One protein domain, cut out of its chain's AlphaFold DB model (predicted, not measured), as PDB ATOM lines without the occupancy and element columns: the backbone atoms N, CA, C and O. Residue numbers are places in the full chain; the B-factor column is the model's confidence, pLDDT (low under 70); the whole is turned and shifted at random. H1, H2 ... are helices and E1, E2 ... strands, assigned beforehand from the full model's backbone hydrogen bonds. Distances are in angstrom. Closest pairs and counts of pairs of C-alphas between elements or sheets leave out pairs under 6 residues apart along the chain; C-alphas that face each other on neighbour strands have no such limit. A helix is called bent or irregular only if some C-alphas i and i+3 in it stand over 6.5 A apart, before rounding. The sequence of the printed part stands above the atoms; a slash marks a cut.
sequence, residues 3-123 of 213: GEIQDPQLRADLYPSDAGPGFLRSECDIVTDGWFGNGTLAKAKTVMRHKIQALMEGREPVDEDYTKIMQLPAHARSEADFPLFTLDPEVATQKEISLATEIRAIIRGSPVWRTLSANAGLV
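AT A GLANCE: This is residues 3 to 123 of the 213 residues of an uncharacterized protein of Penicillium freii (UniProt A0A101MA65). Two long helices, H2 and H5, cross at a steep angle in the middle of this domain; the short helix H1 packs on H2, while the short helices H3 and H4 pack on H5. A small antiparallel hairpin, E1 and E2, leads into H2, and H6 turns off the end of H5 as an arm at one end of the longest axis. The printed part has 121 residues, with six named helices and two named strands in the order H1, E1, E2, H2, H3, H4, H5, H6; the class is mostly helix. The whole is compact, with a radius of gyration of the C-alphas of 14.9 A and spans of 49 by 34 by 27 A.

HOW THE PARTS SIT: H1, residues 8 to 14, touches residues 40 to 47 of H2, residues 38 to 56, at a shallow tilt of 25 degrees, opposite ways; their closest C-alphas are those of Leu 10 and Ala 44, 6.1 A apart. E1, residues 24 to 29, and E2, residues 34 to 36, form an antiparallel hairpin, with N 25 and O 35 at 2.8 A and N 34 and O 29 at 3.0 A, within hydrogen-bond range. H2 and H3, residues 63 to 70, form a helical hairpin and only just touch, with 3 pairs of C-alphas within 8 A, the closest those of Lys 43 and Met 70 at 6.6 A. H5, residues 94 to 109, touches residues 38 to 46 of H2 at a steep tilt of 52 degrees, opposite ways; the closest C-alphas are those of Ala 42 and Ile 103, 5.3 A apart. H5 also touches H3, the closest C-alphas being those of Ile 69 and Ala 100, 6.4 A apart. H4, residues 79 to 85, forms a helical hairpin with H5 at a shallow tilt of 28 degrees; the closest C-alphas are those of Phe 85 and Ala 100, 6.2 A apart. H6, residues 111 to 123, is close to H5 but not clearly touching it, only just about perpendicular at 70.2 degrees; the closest C-alphas are those of Arg 108 and Arg 114, 6.8 A apart. In H1, H2, H5 and H6 every O i to N i+4 pair is within hydrogen-bond range, against 1 of 4 in H3 and 0 of 3 in H4, where 4 of 5 and 3 of 4 O i to N i+3 pairs are.

IN THESE COORDINATES: H1 begins at C-alpha 8 (268.693, 384.607, 578.521). E1 is 10.8 A long and E2 5.7 A. H2 measures 26.5 A from C-alpha 38 (271.192, 382.997, 598.340) to C-alpha 56. H3 is irregular, with C-alphas 65 and 68 7.6 A apart; H4 is irregular too, but only just, with C-alphas 80 and 83 6.9 A apart. H5 is 22.3 A long, and H6, 18.5 A long, ends at C-alpha 123 (267.918, 381.518, 620.846).

THE WHOLE: The two C-alphas farthest apart are those of Gly 58 and Val 123, at 50.6 A. The printed part has no cut and no long link; residues 16 to 21 stand free. The mean pLDDT of the printed part is 92.0, and residues 119 to 123 are under 70.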
ATOM      1  N   GLY A   3     278.206 389.925 585.321       90.38
ATOM      2  CA  GLY A   3     277.757 390.829 584.251       90.38
ATOM      3  C   GLY A   3     278.036 390.351 582.817       90.38
ATOM      4  O   GLY A   3     277.542 390.964 581.879       90.38
ATOM      5  N   GLU A   4     278.806 389.276 582.635       94.12
ATOM      6  CA  GLU A   4     279.116 388.680 581.324       94.12
ATOM      7  C   GLU A   4     278.187 387.508 580.979       94.12
ATOM      8  O   GLU A   4     278.276 386.955 579.884       94.12
ATOM      9  N   ILE A   5     277.296 387.109 581.893       95.12
ATOM     10  CA  ILE A   5     276.336 386.031 581.649       95.12
ATOM     11  C   ILE A   5     275.308 386.520 580.617       95.12
ATOM     12  O   ILE A   5     274.491 387.400 580.893       95.12
ATOM     13  N   GLN A   6     275.379 385.941 579.416       95.00
ATOM     14  CA  GLN A   6     274.517 386.257 578.266       95.00
ATOM     15  C   GLN A   6     273.363 385.260 578.092       95.00
ATOM     16  O   GLN A   6     272.480 385.489 577.270       95.00
ATOM     17  N   ASP A   7     273.363 384.166 578.859       95.56
ATOM     18  CA  ASP A   7     272.275 383.188 578.869       95.56
ATOM     19  C   ASP A   7     270.945 383.891 579.214       95.56
ATOM     20  O   ASP A   7     270.853 384.510 580.283       95.56
ATOM     21  N   PRO A   8     269.925 383.843 578.335       94.62
ATOM     22  CA  PRO A   8     268.693 384.607 578.521       94.62
ATOM     23  C   PRO A   8     267.926 384.234 579.791       94.62
ATOM     24  O   PRO A   8     267.403 385.117 580.474       94.62
ATOM     25  N   GLN A   9     267.879 382.943 580.123       94.62
ATOM     26  CA  GLN A   9     267.141 382.422 581.270       94.62
ATOM     27  C   GLN A   9     267.807 382.852 582.583       94.62
ATOM     28  O   GLN A   9     267.139 383.340 583.494       94.62
ATOM     29  N   LEU A  10     269.135 382.748 582.660       96.12
ATOM     30  CA  LEU A  10     269.911 383.207 583.813       96.12
ATOM     31  C   LEU A  10     269.882 384.726 583.952       96.12
ATOM     32  O   LEU A  10     269.764 385.252 585.056       96.12
ATOM     33  N   ARG A  11     269.967 385.452 582.835       95.44
ATOM     34  CA  ARG A  11     269.910 386.913 582.837       95.44
ATOM     35  C   ARG A  11     268.555 387.418 583.332       95.44
ATOM     36  O   ARG A  11     268.533 388.403 584.064       95.44
ATOM     37  N   ALA A  12     267.458 386.753 582.970       93.88
ATOM     38  CA  ALA A  12     266.123 387.094 583.454       93.88
ATOM     39  C   ALA A  12     265.981 386.911 584.976       93.88
ATOM     40  O   ALA A  12     265.315 387.714 585.619       93.88
ATOM     41  N   ASP A  13     266.639 385.907 585.560       94.00
ATOM     42  CA  ASP A  13     266.610 385.665 587.011       94.00
ATOM     43  C   ASP A  13     267.557 386.570 587.803       94.00
ATOM     44  O   ASP A  13     267.234 387.002 588.908       94.00
ATOM     45  N   LEU A  14     268.720 386.897 587.233       94.81
ATOM     46  CA  LEU A  14     269.689 387.807 587.846       94.81
ATOM     47  C   LEU A  14     269.259 389.276 587.736       94.81
ATOM     48  O   LEU A  14     269.571 390.077 588.616       94.81
ATOM     49  N   TYR A  15     268.559 389.639 586.662       93.44
ATOM     50  CA  TYR A  15     268.140 391.011 586.373       93.44
ATOM     51  C   TYR A  15     266.667 391.071 585.934       93.44
ATOM     52  O   TYR A  15     266.385 391.482 584.802       93.44
ATOM     53  N   PRO A  16     265.718 390.675 586.803       92.12
ATOM     54  CA  PRO A  16     264.302 390.697 586.463       92.12
ATOM     55  C   PRO A  16     263.822 392.134 586.244       92.12
ATOM     56  O   PRO A  16     264.174 393.053 586.987       92.12
ATOM     57  N   SER A  17     263.005 392.344 585.209       89.44
ATOM     58  CA  SER A  17     262.475 393.670 584.854       89.44
ATOM     59  C   SER A  17     261.558 394.268 585.925       89.44
ATOM     60  O   SER A  17     261.384 395.481 585.986       89.44
ATOM     61  N   ASP A  18     260.975 393.416 586.759       86.88
ATOM     62  CA  ASP A  18     260.044 393.722 587.841       86.88
ATOM     63  C   ASP A  18     260.668 393.479 589.225       86.88
ATOM     64  O   ASP A  18     259.951 393.222 590.191       86.88
ATOM     65  N   ALA A  19     262.001 393.576 589.335       85.62
ATOM     66  CA  ALA A  19     262.725 393.420 590.595       85.62
ATOM     67  C   ALA A  19     262.120 394.301 591.705       85.62
ATOM     68  O   ALA A  19     262.330 395.516 591.761       85.62
ATOM     69  N   GLY A  20     261.358 393.674 592.601       81.31
ATOM     70  CA  GLY A  20     260.747 394.344 593.738       81.31
ATOM     71  C   GLY A  20     261.773 394.743 594.807       81.31
ATOM     72  O   GLY A  20     262.907 394.245 594.828       81.31
ATOM     73  N   PRO A  21     261.384 395.617 595.751       83.94
ATOM     74  CA  PRO A  21     262.208 395.911 596.914       83.94
ATOM     75  C   PRO A  21     262.523 394.615 597.677       83.94
ATOM     76  O   PRO A  21     261.629 393.841 598.013       83.94
ATOM     77  N   GLY A  22     263.807 394.381 597.948       85.94
ATOM     78  CA  GLY A  22     264.288 393.168 598.615       85.94
ATOM     79  C   GLY A  22     264.740 392.040 597.684       85.94
ATOM     80  O   GLY A  22     265.102 390.982 598.192       85.94
ATOM     81  N   PHE A  23     264.765 392.243 596.358       92.62
ATOM     82  CA  PHE A  23     265.442 391.314 595.442       92.62
ATOM     83  C   PHE A  23     266.950 391.244 595.722       92.62
ATOM     84  O   PHE A  23     267.499 390.159 595.898       92.62
ATOM     85  N   LEU A  24     267.608 392.398 595.835       94.69
ATOM     86  CA  LEU A  24     268.964 392.470 596.370       94.69
ATOM     87  C   LEU A  24     268.924 392.526 597.897       94.69
ATOM     88  O   LEU A  24     267.977 393.034 598.506       94.69
ATOM     89  N   ARG A  25     269.983 392.015 598.515       92.31
ATOM     90  CA  ARG A  25     270.200 392.092 599.957       92.31
ATOM     91  C   ARG A  25     270.469 393.535 600.381       92.31
ATOM     92  O   ARG A  25     271.036 394.322 599.630       92.31
ATOM     93  N   SER A  26     270.105 393.863 601.619       92.12
ATOM     94  CA  SER A  26     270.459 395.145 602.244       92.12
ATOM     95  C   SER A  26     271.946 395.244 602.587       92.12
ATOM     96  O   SER A  26     272.485 396.343 602.674       92.12
ATOM     97  N   GLU A  27     272.600 394.098 602.777       91.38
ATOM     98  CA  GLU A  27     274.016 393.978 603.112       91.38
ATOM     99  C   GLU A  27     274.677 392.940 602.203       91.38
ATOM    100  O   GLU A  27     274.079 391.912 601.876       91.38
ATOM    101  N   CYS A  28     275.918 393.218 601.806       93.12
ATOM    102  CA  CYS A  28     276.699 392.350 600.935       93.12
ATOM    103  C   CYS A  28     277.198 391.106 601.683       93.12
ATOM    104  O   CYS A  28     277.850 391.223 602.723       93.12
ATOM    105  N   ASP A  29     276.978 389.919 601.116       91.62
ATOM    106  CA  ASP A  29     277.734 388.719 601.471       91.62
ATOM    107  C   ASP A  29     279.152 388.804 600.917       91.62
ATOM    108  O   ASP A  29     279.383 388.630 599.720       91.62
ATOM    109  N   ILE A  30     280.133 389.021 601.777       91.69
ATOM    110  CA  ILE A  30     281.525 389.068 601.322       91.69
ATOM    111  C   ILE A  30     282.112 387.681 601.024       91.69
ATOM    112  O   ILE A  30     283.221 387.602 600.502       91.69
ATOM    113  N   VAL A  31     281.411 386.594 601.369       89.19
ATOM    114  CA  VAL A  31     281.965 385.235 601.298       89.19
ATOM    115  C   VAL A  31     281.397 384.445 600.126       89.19
ATOM    116  O   VAL A  31     282.133 383.704 599.481       89.19
ATOM    117  N   THR A  32     280.095 384.560 599.861       89.31
ATOM    118  CA  THR A  32     279.409 383.611 598.969       89.31
ATOM    119  C   THR A  32     278.578 384.256 597.873       89.31
ATOM    120  O   THR A  32     278.795 383.963 596.693       89.31
ATOM    121  N   ASP A  33     277.624 385.104 598.256       90.94
ATOM    122  CA  ASP A  33     276.525 385.500 597.373       90.94
ATOM    123  C   ASP A  33     276.499 387.002 597.013       90.94
ATOM    124  O   ASP A  33     275.691 387.456 596.198       90.94
ATOM    125  N   GLY A  34     277.407 387.807 597.564       93.56
ATOM    126  CA  GLY A  34     277.433 389.246 597.328       93.56
ATOM    127  C   GLY A  34     276.100 389.915 597.666       93.56
ATOM    128  O   GLY A  34     275.511 389.705 598.727       93.56
ATOM    129  N   TRP A  35     275.615 390.736 596.737       95.31
ATOM    130  CA  TRP A  35     274.356 391.472 596.872       95.31
ATOM    131  C   TRP A  35     273.112 390.668 596.498       95.31
ATOM    132  O   TRP A  35     271.999 391.114 596.770       95.31
ATOM    133  N   PHE A  36     273.269 389.512 595.859       95.38
ATOM    134  CA  PHE A  36     272.136 388.702 595.434       95.38
ATOM    135  C   PHE A  36     271.610 387.850 596.588       95.38
ATOM    136  O   PHE A  36     272.315 387.572 597.560       95.38
ATOM    137  N   GLY A  37     270.350 387.435 596.483       94.06
ATOM    138  CA  GLY A  37     269.808 386.429 597.385       94.06
ATOM    139  C   GLY A  37     270.507 385.081 597.218       94.06
ATOM    140  O   GLY A  37     270.916 384.706 596.116       94.06
ATOM    141  N   ASN A  38     270.619 384.346 598.324       95.06
ATOM    142  CA  ASN A  38     271.192 382.997 598.340       95.06
ATOM    143  C   ASN A  38     270.434 382.037 597.408       95.06
ATOM    144  O   ASN A  38     271.056 381.204 596.757       95.06
ATOM    145  N   GLY A  39     269.113 382.191 597.274       96.12
ATOM    146  CA  GLY A  39     268.294 381.447 596.320       96.12
ATOM    147  C   GLY A  39     268.624 381.799 594.872       96.12
ATOM    148  O   GLY A  39     268.903 380.901 594.083       96.12
ATOM    149  N   THR A  40     268.674 383.090 594.525       96.44
ATOM    150  CA  THR A  40     269.033 383.563 593.174       96.44
ATOM    151  C   THR A  40     270.383 383.011 592.726       96.44
ATOM    152  O   THR A  40     270.489 382.416 591.655       96.44
ATOM    153  N   LEU A  41     271.427 383.142 593.550       96.12
ATOM    154  CA  LEU A  41     272.739 382.634 593.153       96.12
ATOM    155  C   LEU A  41     272.859 381.119 593.231       96.12
ATOM    156  O   LEU A  41     273.578 380.562 592.407       96.12
ATOM    157  N   ALA A  42     272.179 380.440 594.154       97.19
ATOM    158  CA  ALA A  42     272.149 378.982 594.151       97.19
ATOM    159  C   ALA A  42     271.509 378.450 592.861       97.19
ATOM    160  O   ALA A  42     272.122 377.619 592.193       97.19
ATOM    161  N   LYS A  43     270.355 378.998 592.446       97.44
ATOM    162  CA  LYS A  43     269.720 378.682 591.155       97.44
ATOM    163  C   LYS A  43     270.675 378.917 589.992       97.44
ATOM    164  O   LYS A  43     270.926 377.998 589.215       97.44
ATOM    165  N   ALA A  44     271.253 380.118 589.904       97.12
ATOM    166  CA  ALA A  44     272.159 380.466 588.818       97.12
ATOM    167  C   ALA A  44     273.378 379.532 588.767       97.12
ATOM    168  O   ALA A  44     273.690 378.996 587.708       97.12
ATOM    169  N   LYS A  45     274.030 379.266 589.909       96.62
ATOM    170  CA  LYS A  45     275.180 378.353 590.008       96.62
ATOM    171  C   LYS A  45     274.810 376.935 589.558       96.62
ATOM    172  O   LYS A  45     275.547 376.351 588.768       96.62
ATOM    173  N   THR A  46     273.684 376.398 590.026       97.88
ATOM    174  CA  THR A  46     273.211 375.050 589.673       97.88
ATOM    175  C   THR A  46     272.874 374.939 588.188       97.88
ATOM    176  O   THR A  46     273.372 374.042 587.510       97.88
ATOM    177  N   VAL A  47     272.097 375.878 587.643       97.69
ATOM    178  CA  VAL A  47     271.724 375.866 586.221       97.69
ATOM    179  C   VAL A  47     272.950 376.063 585.334       97.69
ATOM    180  O   VAL A  47     273.143 375.295 584.396       97.69
ATOM    181  N   MET A  48     273.835 377.014 585.657       97.50
ATOM    182  CA  MET A  48     275.099 377.191 584.932       97.50
ATOM    183  C   MET A  48     275.932 375.913 584.933       97.50
ATOM    184  O   MET A  48     276.380 375.493 583.871       97.50
ATOM    185  N   ARG A  49     276.122 375.276 586.097       97.62
ATOM    186  CA  ARG A  49     276.880 374.021 586.215       97.62
ATOM    187  C   ARG A  49     276.306 372.951 585.291       97.62
ATOM    188  O   ARG A  49     277.054 372.338 584.538       97.62
ATOM    189  N   HIS A  50     274.990 372.766 585.320       97.62
ATOM    190  CA  HIS A  50     274.325 371.730 584.540       97.62
ATOM    191  C   HIS A  50     274.355 372.024 583.029       97.62
ATOM    192  O   HIS A  50     274.594 371.120 582.226       97.62
ATOM    193  N   LYS A  51     274.172 373.288 582.621       97.44
ATOM    194  CA  LYS A  51     274.317 373.703 581.216       97.44
ATOM    195  C   LYS A  51     275.756 373.516 580.726       97.44
ATOM    196  O   LYS A  51     275.958 372.937 579.665       97.44
ATOM    197  N   ILE A  52     276.753 373.923 581.514       97.44
ATOM    198  CA  ILE A  52     278.176 373.724 581.190       97.44
ATOM    199  C   ILE A  52     278.488 372.234 581.039       97.44
ATOM    200  O   ILE A  52     279.135 371.858 580.069       97.44
ATOM    201  N   GLN A  53     278.003 371.384 581.945       97.25
ATOM    202  CA  GLN A  53     278.227 369.942 581.855       97.25
ATOM    203  C   GLN A  53     277.632 369.346 580.571       97.25
ATOM    204  O   GLN A  53     278.316 368.600 579.875       97.25
ATOM    205  N   ALA A  54     276.396 369.706 580.212       97.00
ATOM    206  CA  ALA A  54     275.800 369.250 578.957       97.00
ATOM    207  C   ALA A  54     276.638 369.685 577.739       97.00
ATOM    208  O   ALA A  54     276.934 368.856 576.879       97.00
ATOM    209  N   LEU A  55     277.104 370.939 577.721       97.56
ATOM    210  CA  LEU A  55     277.970 371.460 576.659       97.56
ATOM    211  C   LEU A  55     279.322 370.732 576.596       97.56
ATOM    212  O   LEU A  55     279.803 370.436 575.505       97.56
ATOM    213  N   MET A  56     279.922 370.404 577.745       98.00
ATOM    214  CA  MET A  56     281.160 369.614 577.816       98.00
ATOM    215  C   MET A  56     280.986 368.203 577.246       98.00
ATOM    216  O   MET A  56     281.921 367.650 576.676       98.00
ATOM    217  N   GLU A  57     279.787 367.638 577.361       97.69
ATOM    218  CA  GLU A  57     279.416 366.342 576.785       97.69
ATOM    219  C   GLU A  57     278.972 366.441 575.310       97.69
ATOM    220  O   GLU A  57     278.541 365.447 574.725       97.69
ATOM    221  N   GLY A  58     279.053 367.626 574.692       97.50
ATOM    222  CA  GLY A  58     278.636 367.852 573.305       97.50
ATOM    223  C   GLY A  58     277.119 367.827 573.099       97.50
ATOM    224  O   GLY A  58     276.656 367.602 571.980       97.50
ATOM    225  N   ARG A  59     276.336 368.031 574.164       96.75
ATOM    226  CA  ARG A  59     274.869 368.075 574.133       96.75
ATOM    227  C   ARG A  59     274.379 369.502 574.354       96.75
ATOM    228  O   ARG A  59     274.860 370.201 575.241       96.75
ATOM    229  N   GLU A  60     273.365 369.908 573.596       95.69
ATOM    230  CA  GLU A  60     272.713 371.200 573.818       95.69
ATOM    231  C   GLU A  60     271.858 371.139 575.100       95.69
ATOM    232  O   GLU A  60     271.059 370.204 575.256       95.69
ATOM    233  N   PRO A  61     272.009 372.083 576.045       95.44
ATOM    234  CA  PRO A  61     271.130 372.167 577.201       95.44
ATOM    235  C   PRO A  61     269.701 372.541 576.785       95.44
ATOM    236  O   PRO A  61     269.495 373.446 575.986       95.44
ATOM    237  N   VAL A  62     268.709 371.874 577.376       94.62
ATOM    238  CA  VAL A  62     267.284 372.153 577.147       94.62
ATOM    239  C   VAL A  62     266.785 373.099 578.238       94.62
ATOM    240  O   VAL A  62     266.830 372.751 579.417       94.62
ATOM    241  N   ASP A  63     266.350 374.304 577.867       94.62
ATOM    242  CA  ASP A  63     265.981 375.364 578.818       94.62
ATOM    243  C   ASP A  63     264.721 375.029 579.627       94.62
ATOM    244  O   ASP A  63     264.597 375.425 580.794       94.62
ATOM    245  N   GLU A  64     263.808 374.261 579.030       95.19
ATOM    246  CA  GLU A  64     262.560 373.816 579.642       95.19
ATOM    247  C   GLU A  64     262.811 373.055 580.949       95.19
ATOM    248  O   GLU A  64     262.082 373.277 581.920       95.19
ATOM    249  N   ASP A  65     263.892 372.268 581.011       94.44
ATOM    250  CA  ASP A  65     264.285 371.459 582.173       94.44
ATOM    251  C   ASP A  65     264.589 372.295 583.425       94.44
ATOM    252  O   ASP A  65     264.586 371.774 584.542       94.44
ATOM    253  N   TYR A  66     264.881 373.586 583.258       96.56
ATOM    254  CA  TYR A  66     265.222 374.479 584.365       96.56
ATOM    255  C   TYR A  66     264.056 375.389 584.760       96.56
ATOM    256  O   TYR A  66     264.132 376.066 585.780       96.56
ATOM    257  N   THR A  67     262.949 375.396 584.013       95.88
ATOM    258  CA  THR A  67     261.867 376.382 584.183       95.88
ATOM    259  C   THR A  67     261.290 376.397 585.599       95.88
ATOM    260  O   THR A  67     261.190 377.466 586.201       95.88
ATOM    261  N   LYS A  68     260.957 375.230 586.169       95.81
ATOM    262  CA  LYS A  68     260.419 375.145 587.543       95.81
ATOM    263  C   LYS A  68     261.451 375.551 588.591       95.81
ATOM    264  O   LYS A  68     261.111 376.158 589.599       95.81
ATOM    265  N   ILE A  69     262.723 375.265 588.329       96.69
ATOM    266  CA  ILE A  69     263.829 375.649 589.205       96.69
ATOM    267  C   ILE A  69     264.004 377.160 589.233       96.69
ATOM    268  O   ILE A  69     264.161 377.744 590.303       96.69
ATOM    269  N   MET A  70     263.901 377.809 588.075       95.94
ATOM    270  CA  MET A  70     263.996 379.262 587.974       95.94
ATOM    271  C   MET A  70     262.864 379.978 588.725       95.94
ATOM    272  O   MET A  70     263.064 381.103 589.178       95.94
ATOM    273  N   GLN A  71     261.723 379.317 588.946       95.19
ATOM    274  CA  GLN A  71     260.595 379.845 589.724       95.19
ATOM    275  C   GLN A  71     260.787 379.762 591.246       95.19
ATOM    276  O   GLN A  71     260.000 380.359 591.984       95.19
ATOM    277  N   LEU A  72     261.812 379.054 591.740       96.19
ATOM    278  CA  LEU A  72     262.073 378.995 593.180       96.19
ATOM    279  C   LEU A  72     262.425 380.396 593.733       96.19
ATOM    280  O   LEU A  72     262.943 381.249 592.995       96.19
ATOM    281  N   PRO A  73     262.180 380.657 595.031       95.56
ATOM    282  CA  PRO A  73     262.373 381.983 595.610       95.56
ATOM    283  C   PRO A  73     263.809 382.511 595.486       95.56
ATOM    284  O   PRO A  73     264.786 381.766 595.519       95.56
ATOM    285  N   ALA A  74     263.943 383.837 595.421       95.06
ATOM    286  CA  ALA A  74     265.244 384.510 595.388       95.06
ATOM    287  C   ALA A  74     266.009 384.415 596.724       95.06
ATOM    288  O   ALA A  74     267.238 384.457 596.741       95.06
ATOM    289  N   HIS A  75     265.297 384.273 597.847       94.44
ATOM    290  CA  HIS A  75     265.875 384.268 599.193       94.44
ATOM    291  C   HIS A  75     265.292 383.151 600.050       94.44
ATOM    292  O   HIS A  75     264.076 383.000 600.123       94.44
ATOM    293  N   ALA A  76     266.164 382.463 600.777       93.69
ATOM    294  CA  ALA A  76     265.835 381.754 602.006       93.69
ATOM    295  C   ALA A  76     266.381 382.576 603.179       93.69
ATOM    296  O   ALA A  76     267.562 382.933 603.186       93.69
ATOM    297  N   ARG A  77     265.544 382.897 604.166       88.94
ATOM    298  CA  ARG A  77     265.912 383.683 605.358       88.94
ATOM    299  C   ARG A  77     265.961 382.828 606.619       88.94
ATOM    300  O   ARG A  77     266.632 383.199 607.578       88.94
ATOM    301  N   SER A  78     265.244 381.710 606.631       90.19
ATOM    302  CA  SER A  78     265.176 380.785 607.760       90.19
ATOM    303  C   SER A  78     264.877 379.355 607.309       90.19
ATOM    304  O   SER A  78     264.441 379.132 606.182       90.19
ATOM    305  N   GLU A  79     265.054 378.376 608.203       88.75
ATOM    306  CA  GLU A  79     264.721 376.973 607.899       88.75
ATOM    307  C   GLU A  79     263.254 376.780 607.470       88.75
ATOM    308  O   GLU A  79     262.951 375.868 606.705       88.75
ATOM    309  N   ALA A  80     262.346 377.665 607.900       90.00
ATOM    310  CA  ALA A  80     260.938 377.626 607.509       90.00
ATOM    311  C   ALA A  80     260.708 377.915 606.015       90.00
ATOM    312  O   ALA A  80     259.643 377.584 605.498       90.00
ATOM    313  N   ASP A  81     261.693 378.486 605.315       92.62
ATOM    314  CA  ASP A  81     261.591 378.800 603.890       92.62
ATOM    315  C   ASP A  81     261.977 377.605 603.003       92.62
ATOM    316  O   ASP A  81     261.645 377.594 601.822       92.62
ATOM    317  N   PHE A  82     262.643 376.568 603.534       91.56
ATOM    318  CA  PHE A  82     263.097 375.424 602.726       91.56
ATOM    319  C   PHE A  82     262.006 374.639 602.001       91.56
ATOM    320  O   PHE A  82     262.293 374.179 600.894       91.56
ATOM    321  N   PRO A  83     260.786 374.473 602.543       95.06
ATOM    322  CA  PRO A  83     259.687 373.888 601.785       95.06
ATOM    323  C   PRO A  83     259.415 374.630 600.466       95.06
ATOM    324  O   PRO A  83     259.057 373.998 599.479       95.06
ATOM    325  N   LEU A  84     259.674 375.942 600.394       95.56
ATOM    326  CA  LEU A  84     259.521 376.729 599.162       95.56
ATOM    327  C   LEU A  84     260.595 376.424 598.105       95.56
ATOM    328  O   LEU A  84     260.442 376.805 596.952       95.56
ATOM    329  N   PHE A  85     261.678 375.744 598.492       96.69
ATOM    330  CA  PHE A  85     262.742 375.258 597.606       96.69
ATOM    331  C   PHE A  85     262.584 373.764 597.294       96.69
ATOM    332  O   PHE A  85     263.546 373.088 596.927       96.69
ATOM    333  N   THR A  86     261.380 373.227 597.487       95.88
ATOM    334  CA  THR A  86     261.025 371.862 597.103       95.88
ATOM    335  C   THR A  86     260.029 371.894 595.964       95.88
ATOM    336  O   THR A  86     259.231 372.821 595.848       95.88
ATOM    337  N   LEU A  87     260.113 370.889 595.101       96.12
ATOM    338  CA  LEU A  87     259.163 370.692 594.021       96.12
ATOM    339  C   LEU A  87     258.306 369.469 594.336       96.12
ATOM    340  O   LEU A  87     258.792 368.515 594.943       96.12
ATOM    341  N   ASP A  88     257.045 369.524 593.921       94.88
ATOM    342  CA  ASP A  88     256.098 368.424 594.074       94.88
ATOM    343  C   ASP A  88     256.517 367.238 593.184       94.88
ATOM    344  O   ASP A  88     256.614 367.424 591.964       94.88
ATOM    345  N   PRO A  89     256.772 366.040 593.747       94.44
ATOM    346  CA  PRO A  89     257.182 364.871 592.974       94.44
ATOM    347  C   PRO A  89     256.136 364.386 591.962       94.44
ATOM    348  O   PRO A  89     256.511 363.740 590.988       94.44
ATOM    349  N   GLU A  90     254.855 364.718 592.141       94.88
ATOM    350  CA  GLU A  90     253.794 364.333 591.197       94.88
ATOM    351  C   GLU A  90     253.809 365.186 589.916       94.88
ATOM    352  O   GLU A  90     253.293 364.786 588.872       94.88
ATOM    353  N   VAL A  91     254.402 366.385 589.980       93.00
ATOM    354  CA  VAL A  91     254.406 367.373 588.885       93.00
ATOM    355  C   VAL A  91     255.809 367.588 588.315       93.00
ATOM    356  O   VAL A  91     255.972 367.936 587.140       93.00
ATOM    357  N   ALA A  92     256.842 367.449 589.142       94.94
ATOM    358  CA  ALA A  92     258.230 367.657 588.765       94.94
ATOM    359  C   ALA A  92     258.891 366.364 588.286       94.94
ATOM    360  O   ALA A  92     258.663 365.278 588.803       94.94
ATOM    361  N   THR A  93     259.758 366.494 587.291       95.94
ATOM    362  CA  THR A  93     260.611 365.396 586.845       95.94
ATOM    363  C   THR A  93     261.680 365.098 587.895       95.94
ATOM    364  O   THR A  93     262.093 365.976 588.657       95.94
ATOM    365  N   GLN A  94     262.220 363.877 587.882       95.81
ATOM    366  CA  GLN A  94     263.306 363.492 588.790       95.81
ATOM    367  C   GLN A  94     264.525 364.419 588.684       95.81
ATOM    368  O   GLN A  94     265.173 364.733 589.685       95.81
ATOM    369  N   LYS A  95     264.815 364.901 587.471       95.38
ATOM    370  CA  LYS A  95     265.881 365.870 587.220       95.38
ATOM    371  C   LYS A  95     265.617 367.185 587.952       95.38
ATOM    372  O   LYS A  95     266.490 367.665 588.669       95.38
ATOM    373  N   GLU A  96     264.415 367.743 587.828       96.50
ATOM    374  CA  GLU A  96     264.023 368.972 588.528       96.50
ATOM    375  C   GLU A  96     264.104 368.792 590.055       96.50
ATOM    376  O   GLU A  96     264.686 369.621 590.752       96.50
ATOM    377  N   ILE A  97     263.613 367.676 590.598       97.19
ATOM    378  CA  ILE A  97     263.686 367.387 592.042       97.19
ATOM    379  C   ILE A  97     265.146 367.330 592.527       97.19
ATOM    380  O   ILE A  97     265.483 367.874 593.587       97.19
ATOM    381  N   SER A  98     266.029 366.710 591.739       97.38
ATOM    382  CA  SER A  98     267.464 366.656 592.028       97.38
ATOM    383  C   SER A  98     268.089 368.053 592.046       97.38
ATOM    384  O   SER A  98     268.790 368.399 592.997       97.38
ATOM    385  N   LEU A  99     267.788 368.891 591.050       97.81
ATOM    386  CA  LEU A  99     268.295 370.267 590.974       97.81
ATOM    387  C   LEU A  99     267.799 371.124 592.149       97.81
ATOM    388  O   LEU A  99     268.578 371.862 592.751       97.81
ATOM    389  N   ALA A 100     266.527 370.994 592.534       97.81
ATOM    390  CA  ALA A 100     265.976 371.689 593.698       97.81
ATOM    391  C   ALA A 100     266.681 371.255 594.996       97.81
ATOM    392  O   ALA A 100     266.929 372.059 595.897       97.81
ATOM    393  N   THR A 101     267.056 369.981 595.093       97.88
ATOM    394  CA  THR A 101     267.818 369.452 596.229       97.88
ATOM    395  C   THR A 101     269.249 369.988 596.263       97.88
ATOM    396  O   THR A 101     269.705 370.394 597.333       97.88
ATOM    397  N   GLU A 102     269.925 370.095 595.115       97.81
ATOM    398  CA  GLU A 102     271.245 370.734 595.015       97.81
ATOM    399  C   GLU A 102     271.190 372.200 595.467       97.81
ATOM    400  O   GLU A 102     272.016 372.635 596.268       97.81
ATOM    401  N   ILE A 103     270.173 372.951 595.040       97.94
ATOM    402  CA  ILE A 103     269.984 374.352 595.441       97.94
ATOM    403  C   ILE A 103     269.851 374.477 596.958       97.94
ATOM    404  O   ILE A 103     270.527 375.302 597.575       97.94
ATOM    405  N   ARG A 104     269.035 373.621 597.587       96.69
ATOM    406  CA  ARG A 104     268.906 373.593 599.051       96.69
ATOM    407  C   ARG A 104     270.236 373.278 599.730       96.69
ATOM    408  O   ARG A 104     270.566 373.906 600.736       96.69
ATOM    409  N   ALA A 105     271.010 372.344 599.179       96.38
ATOM    410  CA  ALA A 105     272.326 371.995 599.702       96.38
ATOM    411  C   ALA A 105     273.316 373.170 599.610       96.38
ATOM    412  O   ALA A 105     274.012 373.449 600.586       96.38
ATOM    413  N   ILE A 106     273.332 373.912 598.496       96.00
ATOM    414  CA  ILE A 106     274.165 375.116 598.330       96.00
ATOM    415  C   ILE A 106     273.801 376.173 599.377       96.00
ATOM    416  O   ILE A 106     274.688 376.709 600.046       96.00
ATOM    417  N   ILE A 107     272.503 376.437 599.561       95.44
ATOM    418  CA  ILE A 107     272.020 377.417 600.542       95.44
ATOM    419  C   ILE A 107     272.464 377.018 601.959       95.44
ATOM    420  O   ILE A 107     273.081 377.830 602.656       95.44
ATOM    421  N   ARG A 108     272.226 375.760 602.364       93.56
ATOM    422  CA  ARG A 108     272.615 375.233 603.689       93.56
ATOM    423  C   ARG A 108     274.122 375.202 603.914       93.56
ATOM    424  O   ARG A 108     274.581 375.417 605.034       93.56
ATOM    425  N   GLY A 109     274.892 374.933 602.863       91.62
ATOM    426  CA  GLY A 109     276.351 374.864 602.922       91.62
ATOM    427  C   GLY A 109     277.023 376.221 603.155       91.62
ATOM    428  O   GLY A 109     278.169 376.270 603.626       91.62
ATOM    429  N   SER A 110     276.321 377.325 602.872       91.38
ATOM    430  CA  SER A 110     276.884 378.670 603.002       91.38
ATOM    431  C   SER A 110     277.308 378.975 604.456       91.38
ATOM    432  O   SER A 110     276.611 378.615 605.413       91.38
ATOM    433  N   PRO A 111     278.457 379.642 604.678       89.31
ATOM    434  CA  PRO A 111     278.893 380.029 606.022       89.31
ATOM    435  C   PRO A 111     277.886 380.938 606.741       89.31
ATOM    436  O   PRO A 111     277.697 380.828 607.955       89.31
ATOM    437  N   VAL A 112     277.191 381.798 605.993       85.19
ATOM    438  CA  VAL A 112     276.142 382.667 606.537       85.19
ATOM    439  C   VAL A 112     274.957 381.845 607.045       85.19
ATOM    440  O   VAL A 112     274.478 382.094 608.148       85.19
ATOM    441  N   TRP A 113     274.538 380.796 606.332       85.75
ATOM    442  CA  TRP A 113     273.472 379.915 606.820       85.75
ATOM    443  C   TRP A 113     273.858 379.156 608.086       85.75
ATOM    444  O   TRP A 113     273.077 379.069 609.038       85.75
ATOM    445  N   ARG A 114     275.081 378.617 608.117       85.75
ATOM    446  CA  ARG A 114     275.584 377.861 609.271       85.75
ATOM    447  C   ARG A 114     275.657 378.722 610.528       85.75
ATOM    448  O   ARG A 114     275.268 378.262 611.598       85.75
ATOM    449  N   THR A 115     276.082 379.978 610.402       83.75
ATOM    450  CA  THR A 115     276.112 380.915 611.537       83.75
ATOM    451  C   THR A 115     274.707 381.323 611.989       83.75
ATOM    452  O   THR A 115     274.437 381.313 613.189       83.75
ATOM    453  N   LEU A 116     273.777 381.587 611.062       77.88
ATOM    454  CA  LEU A 116     272.370 381.857 611.390       77.88
ATOM    455  C   LEU A 116     271.709 380.680 612.122       77.88
ATOM    456  O   LEU A 116     271.032 380.882 613.129       77.88
ATOM    457  N   SER A 117     271.944 379.451 611.662       73.44
ATOM    458  CA  SER A 117     271.358 378.238 612.245       73.44
ATOM    459  C   SER A 117     271.953 377.895 613.613       73.44
ATOM    460  O   SER A 117     271.211 377.569 614.542       73.44
ATOM    461  N   ALA A 118     273.273 378.033 613.780       73.44
ATOM    462  CA  ALA A 118     273.933 377.856 615.074       73.44
ATOM    463  C   ALA A 118     273.402 378.855 616.117       73.44
ATOM    464  O   ALA A 118     273.089 378.480 617.249       73.44
ATOM    465  N   ASN A 119     273.209 380.112 615.711       60.03
ATOM    466  CA  ASN A 119     272.656 381.152 616.575       60.03
ATOM    467  C   ASN A 119     271.156 380.947 616.854       60.03
ATOM    468  O   ASN A 119     270.703 381.196 617.970       60.03
ATOM    469  N   ALA A 120     270.378 380.426 615.901       60.91
ATOM    470  CA  ALA A 120     268.972 380.082 616.122       60.91
ATOM    471  C   ALA A 120     268.792 378.951 617.157       60.91
ATOM    472  O   ALA A 120     267.840 378.975 617.942       60.91
ATOM    473  N   GLY A 121     269.724 377.990 617.210       56.53
ATOM    474  CA  GLY A 121     269.763 376.949 618.245       56.53
ATOM    475  C   GLY A 121     270.048 377.493 619.651       56.53
ATOM    476  O   GLY A 121     269.492 376.992 620.629       56.53
ATOM    477  N   LEU A 122     270.850 378.559 619.755       50.69
ATOM    478  CA  LEU A 122     271.084 379.291 621.008       50.69
ATOM    479  C   LEU A 122     269.833 380.066 621.452       50.69
ATOM    480  O   LEU A 122     269.418 379.939 622.600       50.69
ATOM    481  N   VAL A 123     269.155 380.769 620.536       48.91
ATOM    482  CA  VAL A 123     267.918 381.518 620.846       48.91
ATOM    483  C   VAL A 123     266.770 380.595 621.281       48.91
ATOM    484  O   VAL A 123     265.999 380.945 622.173       48.91
TER     485      VAL A 123